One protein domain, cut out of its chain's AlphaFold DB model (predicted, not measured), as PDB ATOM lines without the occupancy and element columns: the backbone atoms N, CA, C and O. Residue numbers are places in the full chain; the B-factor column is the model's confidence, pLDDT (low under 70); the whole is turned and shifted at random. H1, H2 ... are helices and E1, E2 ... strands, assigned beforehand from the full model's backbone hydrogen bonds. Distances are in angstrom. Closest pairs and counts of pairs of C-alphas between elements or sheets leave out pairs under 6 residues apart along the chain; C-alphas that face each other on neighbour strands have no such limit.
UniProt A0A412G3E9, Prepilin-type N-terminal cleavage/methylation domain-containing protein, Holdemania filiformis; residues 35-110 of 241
ATOM      1  N   THR A  35      42.644   5.784 -31.190       61.56
ATOM      2  CA  THR A  35      41.699   4.831 -31.788       61.56
ATOM      3  C   THR A  35      41.709   3.482 -31.085       61.56
ATOM      4  O   THR A  35      40.654   2.863 -30.978       61.56
ATOM      5  N   GLU A  36      42.865   3.045 -30.588       59.62
ATOM      6  CA  GLU A  36      43.012   1.776 -29.870       59.62
ATOM      7  C   GLU A  36      42.281   1.846 -28.523       59.62
ATOM      8  O   GLU A  36      41.303   1.133 -28.322       59.62
ATOM      9  N   THR A  37      42.580   2.852 -27.690       62.03
ATOM     10  CA  THR A  37      41.895   3.039 -26.396       62.03
ATOM     11  C   THR A  37      40.380   3.240 -26.532       62.03
ATOM     12  O   THR A  37      39.601   2.734 -25.720       62.03
ATOM     13  N   ALA A  38      39.926   3.971 -27.556       67.12
ATOM     14  CA  ALA A  38      38.495   4.134 -27.813       67.12
ATOM     15  C   ALA A  38      37.833   2.806 -28.217       67.12
ATOM     16  O   ALA A  38      36.719   2.515 -27.779       67.12
ATOM     17  N   SER A  39      38.520   1.994 -29.022       78.38
ATOM     18  CA  SER A  39      38.031   0.683 -29.455       78.38
ATOM     19  C   SER A  39      37.943  -0.305 -28.293       78.38
ATOM     20  O   SER A  39      36.947  -1.027 -28.189       78.38
ATOM     21  N   ASP A  40      38.919  -0.281 -27.388       74.50
ATOM     22  CA  ASP A  40      38.938  -1.094 -26.168       74.50
ATOM     23  C   ASP A  40      37.770  -0.711 -25.255       74.50
ATOM     24  O   ASP A  40      36.977  -1.560 -24.847       74.50
ATOM     25  N   THR A  41      37.578   0.595 -25.040       72.56
ATOM     26  CA  THR A  41      36.468   1.137 -24.241       72.56
ATOM     27  C   THR A  41      35.109   0.693 -24.790       72.56
ATOM     28  O   THR A  41      34.234   0.266 -24.035       72.56
ATOM     29  N   VAL A  42      34.921   0.762 -26.112       83.44
ATOM     30  CA  VAL A  42      33.682   0.311 -26.765       83.44
ATOM     31  C   VAL A  42      33.509  -1.201 -26.631       83.44
ATOM     32  O   VAL A  42      32.400  -1.661 -26.361       83.44
ATOM     33  N   CYS A  43      34.582  -1.982 -26.770       83.69
ATOM     34  CA  CYS A  43      34.524  -3.425 -26.563       83.69
ATOM     35  C   CYS A  43      34.068  -3.762 -25.138       83.69
ATOM     36  O   CYS A  43      33.118  -4.527 -24.977       83.69
ATOM     37  N   HIS A  44      34.676  -3.156 -24.118       78.19
ATOM     38  CA  HIS A  44      34.288  -3.372 -22.725       78.19
ATOM     39  C   HIS A  44      32.843  -2.942 -22.452       78.19
ATOM     40  O   HIS A  44      32.095  -3.671 -21.803       78.19
ATOM     41  N   ALA A  45      32.389  -1.820 -23.020       81.69
ATOM     42  CA  ALA A  45      30.992  -1.398 -22.914       81.69
ATOM     43  C   ALA A  45      30.021  -2.415 -23.547       81.69
ATOM     44  O   ALA A  45      28.982  -2.733 -22.959       81.69
ATOM     45  N   ASN A  46      30.367  -2.969 -24.711       89.75
ATOM     46  CA  ASN A  46      29.573  -4.008 -25.366       89.75
ATOM     47  C   ASN A  46      29.544  -5.301 -24.543       89.75
ATOM     48  O   ASN A  46      28.478  -5.897 -24.390       89.75
ATOM     49  N   GLN A  47      30.672  -5.689 -23.941       85.00
ATOM     50  CA  GLN A  47      30.734  -6.818 -23.009       85.00
ATOM     51  C   GLN A  47      29.831  -6.602 -21.786       85.00
ATOM     52  O   GLN A  47      29.073  -7.498 -21.412       85.00
ATOM     53  N   ALA A  48      29.844  -5.397 -21.208       80.94
ATOM     54  CA  ALA A  48      28.987  -5.013 -20.086       80.94
ATOM     55  C   ALA A  48      27.503  -5.162 -20.410       80.94
ATOM     56  O   ALA A  48      26.721  -5.696 -19.623       80.94
ATOM     57  N   ASN A  49      27.109  -4.630 -21.565       88.19
ATOM     58  CA  ASN A  49      25.724  -4.639 -22.001       88.19
ATOM     59  C   ASN A  49      25.279  -6.073 -22.297       88.19
ATOM     60  O   ASN A  49      24.188  -6.455 -21.878       88.19
ATOM     61  N   ALA A  50      26.144  -6.882 -22.913       90.25
ATOM     62  CA  ALA A  50      25.898  -8.303 -23.121       90.25
ATOM     63  C   ALA A  50      25.692  -9.034 -21.784       90.25
ATOM     64  O   ALA A  50      24.706  -9.748 -21.620       90.25
ATOM     65  N   TYR A  51      26.543  -8.778 -20.786       85.31
ATOM     66  CA  TYR A  51      26.396  -9.364 -19.452       85.31
ATOM     67  C   TYR A  51      25.086  -8.943 -18.766       85.31
ATOM     68  O   TYR A  51      24.384  -9.778 -18.203       85.31
ATOM     69  N   LYS A  52      24.700  -7.662 -18.843       83.12
ATOM     70  CA  LYS A  52      23.416  -7.177 -18.295       83.12
ATOM     71  C   LYS A  52      22.217  -7.859 -18.947       83.12
ATOM     72  O   LYS A  52      21.255  -8.180 -18.254       83.12
ATOM     73  N   ILE A  53      22.279  -8.087 -20.259       90.19
ATOM     74  CA  ILE A  53      21.257  -8.849 -20.981       90.19
ATOM     75  C   ILE A  53      21.190 -10.267 -20.425       90.19
ATOM     76  O   ILE A  53      20.106 -10.706 -20.067       90.19
ATOM     77  N   MET A  54      22.324 -10.946 -20.247       87.38
ATOM     78  CA  MET A  54      22.353 -12.288 -19.655       87.38
ATOM     79  C   MET A  54      21.743 -12.331 -18.252       87.38
ATOM     80  O   MET A  54      20.931 -13.208 -17.977       87.38
ATOM     81  N   VAL A  55      22.064 -11.364 -17.383       84.75
ATOM     82  CA  VAL A  55      21.449 -11.248 -16.046       84.75
ATOM     83  C   VAL A  55      19.932 -11.089 -16.150       84.75
ATOM     84  O   VAL A  55      19.187 -11.748 -15.422       84.75
ATOM     85  N   MET A  56      19.466 -10.219 -17.047       86.88
ATOM     86  CA  MET A  56      18.042  -9.971 -17.261       86.88
ATOM     87  C   MET A  56      17.321 -11.216 -17.786       86.88
ATOM     88  O   MET A  56      16.284 -11.571 -17.235       86.88
ATOM     89  N   GLU A  57      17.874 -11.902 -18.787       88.94
ATOM     90  CA  GLU A  57      17.294 -13.130 -19.344       88.94
ATOM     91  C   GLU A  57      17.301 -14.274 -18.322       88.94
ATOM     92  O   GLU A  57      16.307 -14.978 -18.176       88.94
ATOM     93  N   TYR A  58      18.371 -14.417 -17.536       84.62
ATOM     94  CA  TYR A  58      18.423 -15.383 -16.439       84.62
ATOM     95  C   TYR A  58      17.351 -15.118 -15.366       84.62
ATOM     96  O   TYR A  58      16.771 -16.058 -14.819       84.62
ATOM     97  N   THR A  59      17.082 -13.845 -15.054       84.94
ATOM     98  CA  THR A  59      16.180 -13.456 -13.955       84.94
ATOM     99  C   THR A  59      14.711 -13.409 -14.373       84.94
ATOM    100  O   THR A  59      13.840 -13.813 -13.604       84.94
ATOM    101  N   LEU A  60      14.429 -12.867 -15.558       85.81
ATOM    102  CA  LEU A  60      13.081 -12.522 -16.022       85.81
ATOM    103  C   LEU A  60      12.629 -13.339 -17.240       85.81
ATOM    104  O   LEU A  60      11.450 -13.282 -17.582       85.81
ATOM    105  N   GLY A  61      13.536 -14.058 -17.908       74.06
ATOM    106  CA  GLY A  61      13.237 -14.812 -19.124       74.06
ATOM    107  C   GLY A  61      12.525 -16.143 -18.868       74.06
ATOM    108  O   GLY A  61      12.525 -16.691 -17.761       74.06
ATOM    109  N   GLU A  62      11.922 -16.695 -19.923       68.12
ATOM    110  CA  GLU A  62      11.377 -18.053 -19.898       68.12
ATOM    111  C   GLU A  62      12.527 -19.071 -19.849       68.12
ATOM    112  O   GLU A  62      13.438 -19.066 -20.678       68.12
ATOM    113  N   LYS A  63      12.511 -19.957 -18.847       73.19
ATOM    114  CA  LYS A  63      13.513 -21.023 -18.713       73.19
ATOM    115  C   LYS A  63      13.376 -22.040 -19.859       73.19
ATOM    116  O   LYS A  63      12.250 -22.357 -20.237       73.19
ATOM    117  N   PRO A  64      14.483 -22.648 -20.331       79.94
ATOM    118  CA  PRO A  64      15.818 -22.628 -19.729       79.94
ATOM    119  C   PRO A  64      16.745 -21.514 -20.248       79.94
ATOM    120  O   PRO A  64      16.909 -21.312 -21.451       79.94
ATOM    121  N   PHE A  65      17.437 -20.858 -19.315       89.19
ATOM    122  CA  PHE A  65      18.587 -20.009 -19.625       89.19
ATOM    123  C   PHE A  65      19.810 -20.894 -19.903       89.19
ATOM    124  O   PHE A  65      20.168 -21.729 -19.073       89.19
ATOM    125  N   ASN A  66      20.412 -20.752 -21.081       91.50
ATOM    126  CA  ASN A  66      21.579 -21.507 -21.528       91.50
ATOM    127  C   ASN A  66      22.420 -20.653 -22.493       91.50
ATOM    128  O   ASN A  66      22.064 -19.520 -22.813       91.50
ATOM    129  N   GLU A  67      23.554 -21.181 -22.952       90.56
ATOM    130  CA  GLU A  67      24.478 -20.424 -23.803       90.56
ATOM    131  C   GLU A  67      23.847 -19.985 -25.137       90.56
ATOM    132  O   GLU A  67      24.121 -18.887 -25.620       90.56
ATOM    133  N   GLU A  68      22.976 -20.808 -25.725       93.19
ATOM    134  CA  GLU A  68      22.298 -20.492 -26.984       93.19
ATOM    135  C   GLU A  68      21.268 -19.371 -26.803       93.19
ATOM    136  O   GLU A  68      21.270 -18.405 -27.569       93.19
ATOM    137  N   SER A  69      20.434 -19.449 -25.760       92.25
ATOM    138  CA  SER A  69      19.452 -18.403 -25.464       92.25
ATOM    139  C   SER A  69      20.124 -17.091 -25.058       92.25
ATOM    140  O   SER A  69      19.687 -16.026 -25.495       92.25
ATOM    141  N   ALA A  70      21.249 -17.155 -24.339       91.69
ATOM    142  CA  ALA A  70      22.073 -15.992 -24.030       91.69
ATOM    143  C   ALA A  70      22.646 -15.325 -25.291       91.69
ATOM    144  O   ALA A  70      22.497 -14.114 -25.462       91.69
ATOM    145  N   LYS A  71      23.262 -16.099 -26.201       94.44
ATOM    146  CA  LYS A  71      23.794 -15.574 -27.473       94.44
ATOM    147  C   LYS A  71      22.702 -14.925 -28.309       94.44
ATOM    148  O   LYS A  71      22.887 -13.807 -28.776       94.44
ATOM    149  N   LYS A  72      21.549 -15.584 -28.431       94.00
ATOM    150  CA  LYS A  72      20.405 -15.057 -29.179       94.00
ATOM    151  C   LYS A  72      19.921 -13.720 -28.615       94.00
ATOM    152  O   LYS A  72      19.744 -12.774 -29.373       94.00
ATOM    153  N   ALA A  73      19.759 -13.615 -27.296       92.69
ATOM    154  CA  ALA A  73      19.318 -12.372 -26.666       92.69
ATOM    155  C   ALA A  73      20.325 -11.224 -26.854       92.69
ATOM    156  O   ALA A  73      19.930 -10.069 -27.028       92.69
ATOM    157  N   ILE A  74      21.626 -11.532 -26.832       93.81
ATOM    158  CA  ILE A  74      22.686 -10.563 -27.131       93.81
ATOM    159  C   ILE A  74      22.607 -10.131 -28.597       93.81
ATOM    160  O   ILE A  74      22.574  -8.931 -28.861       93.81
ATOM    161  N   ASP A  75      22.510 -11.083 -29.525       95.19
ATOM    162  CA  ASP A  75      22.435 -10.815 -30.964       95.19
ATOM    163  C   ASP A  75      21.226  -9.950 -31.332       95.19
ATOM    164  O   ASP A  75      21.343  -9.024 -32.134       95.19
ATOM    165  N   GLU A  76      20.074 -10.201 -30.711       94.12
ATOM    166  CA  GLU A  76      18.846  -9.436 -30.941       94.12
ATOM    167  C   GLU A  76      18.926  -7.998 -30.408       94.12
ATOM    168  O   GLU A  76      18.366  -7.087 -31.020       94.12
ATOM    169  N   LYS A  77      19.604  -7.772 -29.276       93.00
ATOM    170  CA  LYS A  77      19.609  -6.467 -28.586       93.00
ATOM    171  C   LYS A  77      20.831  -5.604 -28.903       93.00
ATOM    172  O   LYS A  77      20.729  -4.381 -28.835       93.00
ATOM    173  N   LEU A  78      21.979  -6.210 -29.204       92.69
ATOM    174  CA  LEU A  78      23.247  -5.514 -29.463       92.69
ATOM    175  C   LEU A  78      23.769  -5.719 -30.891       92.69
ATOM    176  O   LEU A  78      24.627  -4.956 -31.328       92.69
ATOM    177  N   GLY A  79      23.238  -6.697 -31.628       92.88
ATOM    178  CA  GLY A  79      23.775  -7.140 -32.912       92.88
ATOM    179  C   GLY A  79      24.750  -8.309 -32.760       92.88
ATOM    180  O   GLY A  79      25.068  -8.721 -31.649       92.88
ATOM    181  N   ASP A  80      25.225  -8.825 -33.898       92.94
ATOM    182  CA  ASP A  80      26.088 -10.015 -33.998       92.94
ATOM    183  C   ASP A  80      27.255  -9.968 -32.997       92.94
ATOM    184  O   ASP A  80      28.215  -9.210 -33.177       92.94
ATOM    185  N   HIS A  81      27.186 -10.810 -31.960       88.75
ATOM    186  CA  HIS A  81      28.160 -10.896 -30.872       88.75
ATOM    187  C   HIS A  81      29.592 -11.101 -31.377       88.75
ATOM    188  O   HIS A  81      30.554 -10.660 -30.744       88.75
ATOM    189  N   LYS A  82      29.766 -11.692 -32.563       90.06
ATOM    190  CA  LYS A  82      31.085 -11.907 -33.171       90.06
ATOM    191  C   LYS A  82      31.706 -10.640 -33.759       90.06
ATOM    192  O   LYS A  82      32.873 -10.664 -34.131       90.06
ATOM    193  N   LYS A  83      30.943  -9.550 -33.856       90.06
ATOM    194  CA  LYS A  83      31.347  -8.266 -34.455       90.06
ATOM    195  C   LYS A  83      31.230  -7.086 -33.496       90.06
ATOM    196  O   LYS A  83      31.473  -5.951 -33.894       90.06
ATOM    197  N   LEU A  84      30.879  -7.339 -32.237       89.00
ATOM    198  CA  LEU A  84      30.755  -6.293 -31.223       89.00
ATOM    199  C   LEU A  84      32.106  -5.695 -30.801       89.00
ATOM    200  O   LEU A  84      32.126  -4.643 -30.167       89.00
ATOM    201  N   CYS A  85      33.237  -6.322 -31.125       88.56
ATOM    202  CA  CYS A  85      34.551  -5.753 -30.847       88.56
ATOM    203  C   CYS A  85      35.047  -4.898 -32.032       88.56
ATOM    204  O   CYS A  85      35.257  -5.443 -33.120       88.56
ATOM    205  N   PRO A  86      35.328  -3.595 -31.843       86.75
ATOM    206  CA  PRO A  86      35.800  -2.737 -32.935       86.75
ATOM    207  C   PRO A  86      37.203  -3.090 -33.453       86.75
ATOM    208  O   PRO A  86      37.518  -2.776 -34.597       86.75
ATOM    209  N   THR A  87      38.028  -3.775 -32.650       82.75
ATOM    210  CA  THR A  87      39.356  -4.267 -33.073       82.75
ATOM    211  C   THR A  87      39.290  -5.614 -33.803       82.75
ATOM    212  O   THR A  87      40.321  -6.198 -34.128       82.75
ATOM    213  N   GLY A  88      38.082  -6.128 -34.076       83.62
ATOM    214  CA  GLY A  88      37.865  -7.398 -34.776       83.62
ATOM    215  C   GLY A  88      37.855  -8.636 -33.874       83.62
ATOM    216  O   GLY A  88      37.854  -9.755 -34.381       83.62
ATOM    217  N   GLY A  89      37.850  -8.458 -32.551       83.25
ATOM    218  CA  GLY A  89      37.692  -9.554 -31.596       83.25
ATOM    219  C   GLY A  89      36.282 -10.159 -31.591       83.25
ATOM    220  O   GLY A  89      35.302  -9.542 -31.999       83.25
ATOM    221  N   THR A  90      36.157 -11.387 -31.096       84.69
ATOM    222  CA  THR A  90      34.862 -12.070 -30.938       84.69
ATOM    223  C   THR A  90      34.436 -12.033 -29.475       84.69
ATOM    224  O   THR A  90      35.231 -12.407 -28.610       84.69
ATOM    225  N   ILE A  91      33.192 -11.624 -29.194       86.75
ATOM    226  CA  ILE A  91      32.607 -11.791 -27.859       86.75
ATOM    227  C   ILE A  91      32.248 -13.269 -27.670       86.75
ATOM    228  O   ILE A  91      31.390 -13.797 -28.372       86.75
ATOM    229  N   ASN A  92      32.874 -13.940 -26.712       84.31
ATOM    230  CA  ASN A  92      32.516 -15.283 -26.289       84.31
ATOM    231  C   ASN A  92      31.556 -15.212 -25.100       84.31
ATOM    232  O   ASN A  92      31.836 -14.561 -24.090       84.31
ATOM    233  N   VAL A  93      30.442 -15.920 -25.237       88.88
ATOM    234  CA  VAL A  93      29.398 -16.069 -24.224       88.88
ATOM    235  C   VAL A  93      29.509 -17.473 -23.655       88.88
ATOM    236  O   VAL A  93      29.512 -18.425 -24.434       88.88
ATOM    237  N   LEU A  94      29.591 -17.596 -22.333       79.81
ATOM    238  CA  LEU A  94      29.633 -18.879 -21.637       79.81
ATOM    239  C   LEU A  94      28.550 -18.913 -20.563       79.81
ATOM    240  O   LEU A  94      28.427 -17.976 -19.775       79.81
ATOM    241  N   VAL A  95      27.796 -20.007 -20.513       83.56
ATOM    242  CA  VAL A  95      26.837 -20.307 -19.440       83.56
ATOM    243  C   VAL A  95      27.147 -21.710 -18.936       83.56
ATOM    244  O   VAL A  95      27.254 -22.639 -19.735       83.56
ATOM    245  N   ASP A  96      27.320 -21.869 -17.625       77.38
ATOM    246  CA  ASP A  96      27.603 -23.174 -17.031       77.38
ATOM    247  C   ASP A  96      26.402 -24.119 -17.259       77.38
ATOM    248  O   ASP A  96      25.262 -23.769 -16.935       77.38
ATOM    249  N   PRO A  97      26.624 -25.313 -17.841       78.44
ATOM    250  CA  PRO A  97      25.541 -26.224 -18.207       78.44
ATOM    251  C   PRO A  97      24.885 -26.905 -16.996       78.44
ATOM    252  O   PRO A  97      23.796 -27.463 -17.129       78.44
ATOM    253  N   VAL A  98      25.544 -26.898 -15.835       77.50
ATOM    254  CA  VAL A  98      25.063 -27.492 -14.581       77.50
ATOM    255  C   VAL A  98      24.424 -26.429 -13.689       77.50
ATOM    256  O   VAL A  98      23.402 -26.694 -13.056       77.50
ATOM    257  N   ASP A  99      25.004 -25.231 -13.646       77.38
ATOM    258  CA  ASP A  99      24.542 -24.111 -12.824       77.38
ATOM    259  C   ASP A  99      24.375 -22.831 -13.663       77.38
ATOM    260  O   ASP A  99      25.265 -21.980 -13.670       77.38
ATOM    261  N   PRO A 100      23.218 -22.631 -14.324       79.75
ATOM    262  CA  PRO A 100      22.990 -21.498 -15.226       79.75
ATOM    263  C   PRO A 100      23.059 -20.114 -14.568       79.75
ATOM    264  O   PRO A 100      22.997 -19.110 -15.270       79.75
ATOM    265  N   SER A 101      23.174 -20.036 -13.236       75.81
ATOM    266  CA  SER A 101      23.466 -18.784 -12.528       75.81
ATOM    267  C   SER A 101      24.912 -18.314 -12.718       75.81
ATOM    268  O   SER A 101      25.227 -17.153 -12.457       75.81
ATOM    269  N   LYS A 102      25.794 -19.206 -13.186       72.56
ATOM    270  CA  LYS A 102      27.197 -18.935 -13.485       72.56
ATOM    271  C   LYS A 102      27.371 -18.740 -14.980       72.56
ATOM    272  O   LYS A 102      27.257 -19.676 -15.768       72.56
ATOM    273  N   PHE A 103      27.685 -17.514 -15.370       78.00
ATOM    274  CA  PHE A 103      27.912 -17.168 -16.762       78.00
ATOM    275  C   PHE A 103      28.906 -16.017 -16.899       78.00
ATOM    276  O   PHE A 103      29.093 -15.228 -15.972       78.00
ATOM    277  N   SER A 104      29.561 -15.928 -18.055       71.88
ATOM    278  CA  SER A 104      30.596 -14.929 -18.320       71.88
ATOM    279  C   SER A 104      30.591 -14.435 -19.766       71.88
ATOM    280  O   SER A 104      30.119 -15.106 -20.689       71.88
ATOM    281  N   ILE A 105      31.131 -13.227 -19.943       80.75
ATOM    282  CA  ILE A 105      31.355 -12.580 -21.233       80.75
ATOM    283  C   ILE A 105      32.843 -12.273 -21.375       80.75
ATOM    284  O   ILE A 105      33.421 -11.565 -20.549       80.75
ATOM    285  N   THR A 106      33.453 -12.767 -22.451       76.12
ATOM    286  CA  THR A 106      34.850 -12.478 -22.798       76.12
ATOM    287  C   THR A 106      34.995 -12.013 -24.238       76.12
ATOM    288  O   THR A 106      34.096 -12.197 -25.039       76.12
ATOM    289  N   CYS A 107      36.091 -11.349 -24.568       81.75
ATOM    290  CA  CYS A 107      36.479 -10.922 -25.903       81.75
ATOM    291  C   CYS A 107      37.817 -11.582 -26.231       81.75
ATOM    292  O   CYS A 107      38.728 -11.582 -25.403       81.75
ATOM    293  N   SER A 108      37.960 -12.114 -27.444       79.81
ATOM    294  CA  SER A 108      39.214 -12.740 -27.886       79.81
ATOM    295  C   SER A 108      40.414 -11.787 -27.891       79.81
ATOM    296  O   SER A 108      41.538 -12.250 -27.734       79.81
ATOM    297  N   ASN A 109      40.180 -10.482 -28.073       76.56
ATOM    298  CA  ASN A 109      41.244  -9.480 -28.182       76.56
ATOM    299  C   ASN A 109      41.495  -8.722 -26.871       76.56
ATOM    300  O   ASN A 109      42.618  -8.292 -26.646       76.56
ATOM    301  N   HIS A 110      40.478  -8.560 -26.014       67.56
ATOM    302  CA  HIS A 110      40.556  -7.690 -24.825       67.56
ATOM    303  C   HIS A 110      40.270  -8.412 -23.500       67.56
ATOM    304  O   HIS A 110      40.100  -7.765 -22.472       67.56
TER     305      HIS A 110
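AT A GLANCE: This is residues 35 to 110 of the 241 residues of the protein "Prepilin-type N-terminal cleavage/methylation domain-containing protein" of Holdemania filiformis (UniProt A0A412G3E9). A long straight helix, H1, makes the long axis of the domain; a shorter helix, H2, packs on it at a steep slant, and a small two-stranded hairpin, E1 and E2, covers one side of this pair, with E2 next to H1 and E1 next to H2. The 76 printed residues hold two named helices and two named strands, in the order H1, H2, E1, E2, and the two strands make an antiparallel sheet in the order E1 - E2. The class is mixed, helices and strands. The whole is compact, with a radius of gyration of the C-alphas of 12.3 A, and its outline is elongated, 40 by 21 by 15 A.

HOW THE PARTS SIT: H1, residues 35 to 60, and H2, residues 67 to 78, touch, and H1 does so with residues 46 to 57 alone. Their closest C-alphas are those of Ala 50 and Ile 74, 5.6 A apart. Their lines stand at a steep tilt of 58 degrees, and they run opposite ways. In both helices every O i to N i+4 pair is within hydrogen-bond range. E1, residues 91 to 95, and E2, residues 103 to 107, form a hairpin, antiparallel with 165 degrees between their directions. N 92 and O 106 are within hydrogen-bond range at 2.7 A, and so are N 104 and O 94 at 2.9 A. The C-alphas of Val 93 and Ile 105 face each other at 5.0 A. The closest C-alphas of H1 and E2 are those of Gln 47 and Ile 105, 6.1 A apart, while those of H1 and E1 are Gln 47 and Ile 91, 7.2 A apart. The closest C-alphas of H2 and E1 are those of Glu 67 and Val 95, 5.0 A apart. H2 and E2 are only just apart, with their closest C-alphas at 8.5 A.

IN THESE COORDINATES: H1 begins at C-alpha 35, (41.699, 4.831, -31.788), and measures 37.0 A to C-alpha 60. H2, with 12 residues, begins at C-alpha 67, (24.478, -20.424, -23.803), and measures 16.0 A. E1 measures 13.3 A from Ile 91 to Val 95. E2 measures 14.0 A from Phe 103 to Cys 107, and its last C-alpha stands at (36.479, -10.922, -25.903).

THE WHOLE: The two C-alphas farthest apart, those of Thr 35 and Lys 63, are 40.4 A apart. The printed part has no cut. The links from H1 to H2 and from E1 to E2 are short, and the link from H2 to E1, residues 79 to 90, is long. The mean pLDDT of the printed part is 83.2, and the model's confidence is under 70 at residues 35 to 38, residue 62 and residue 110.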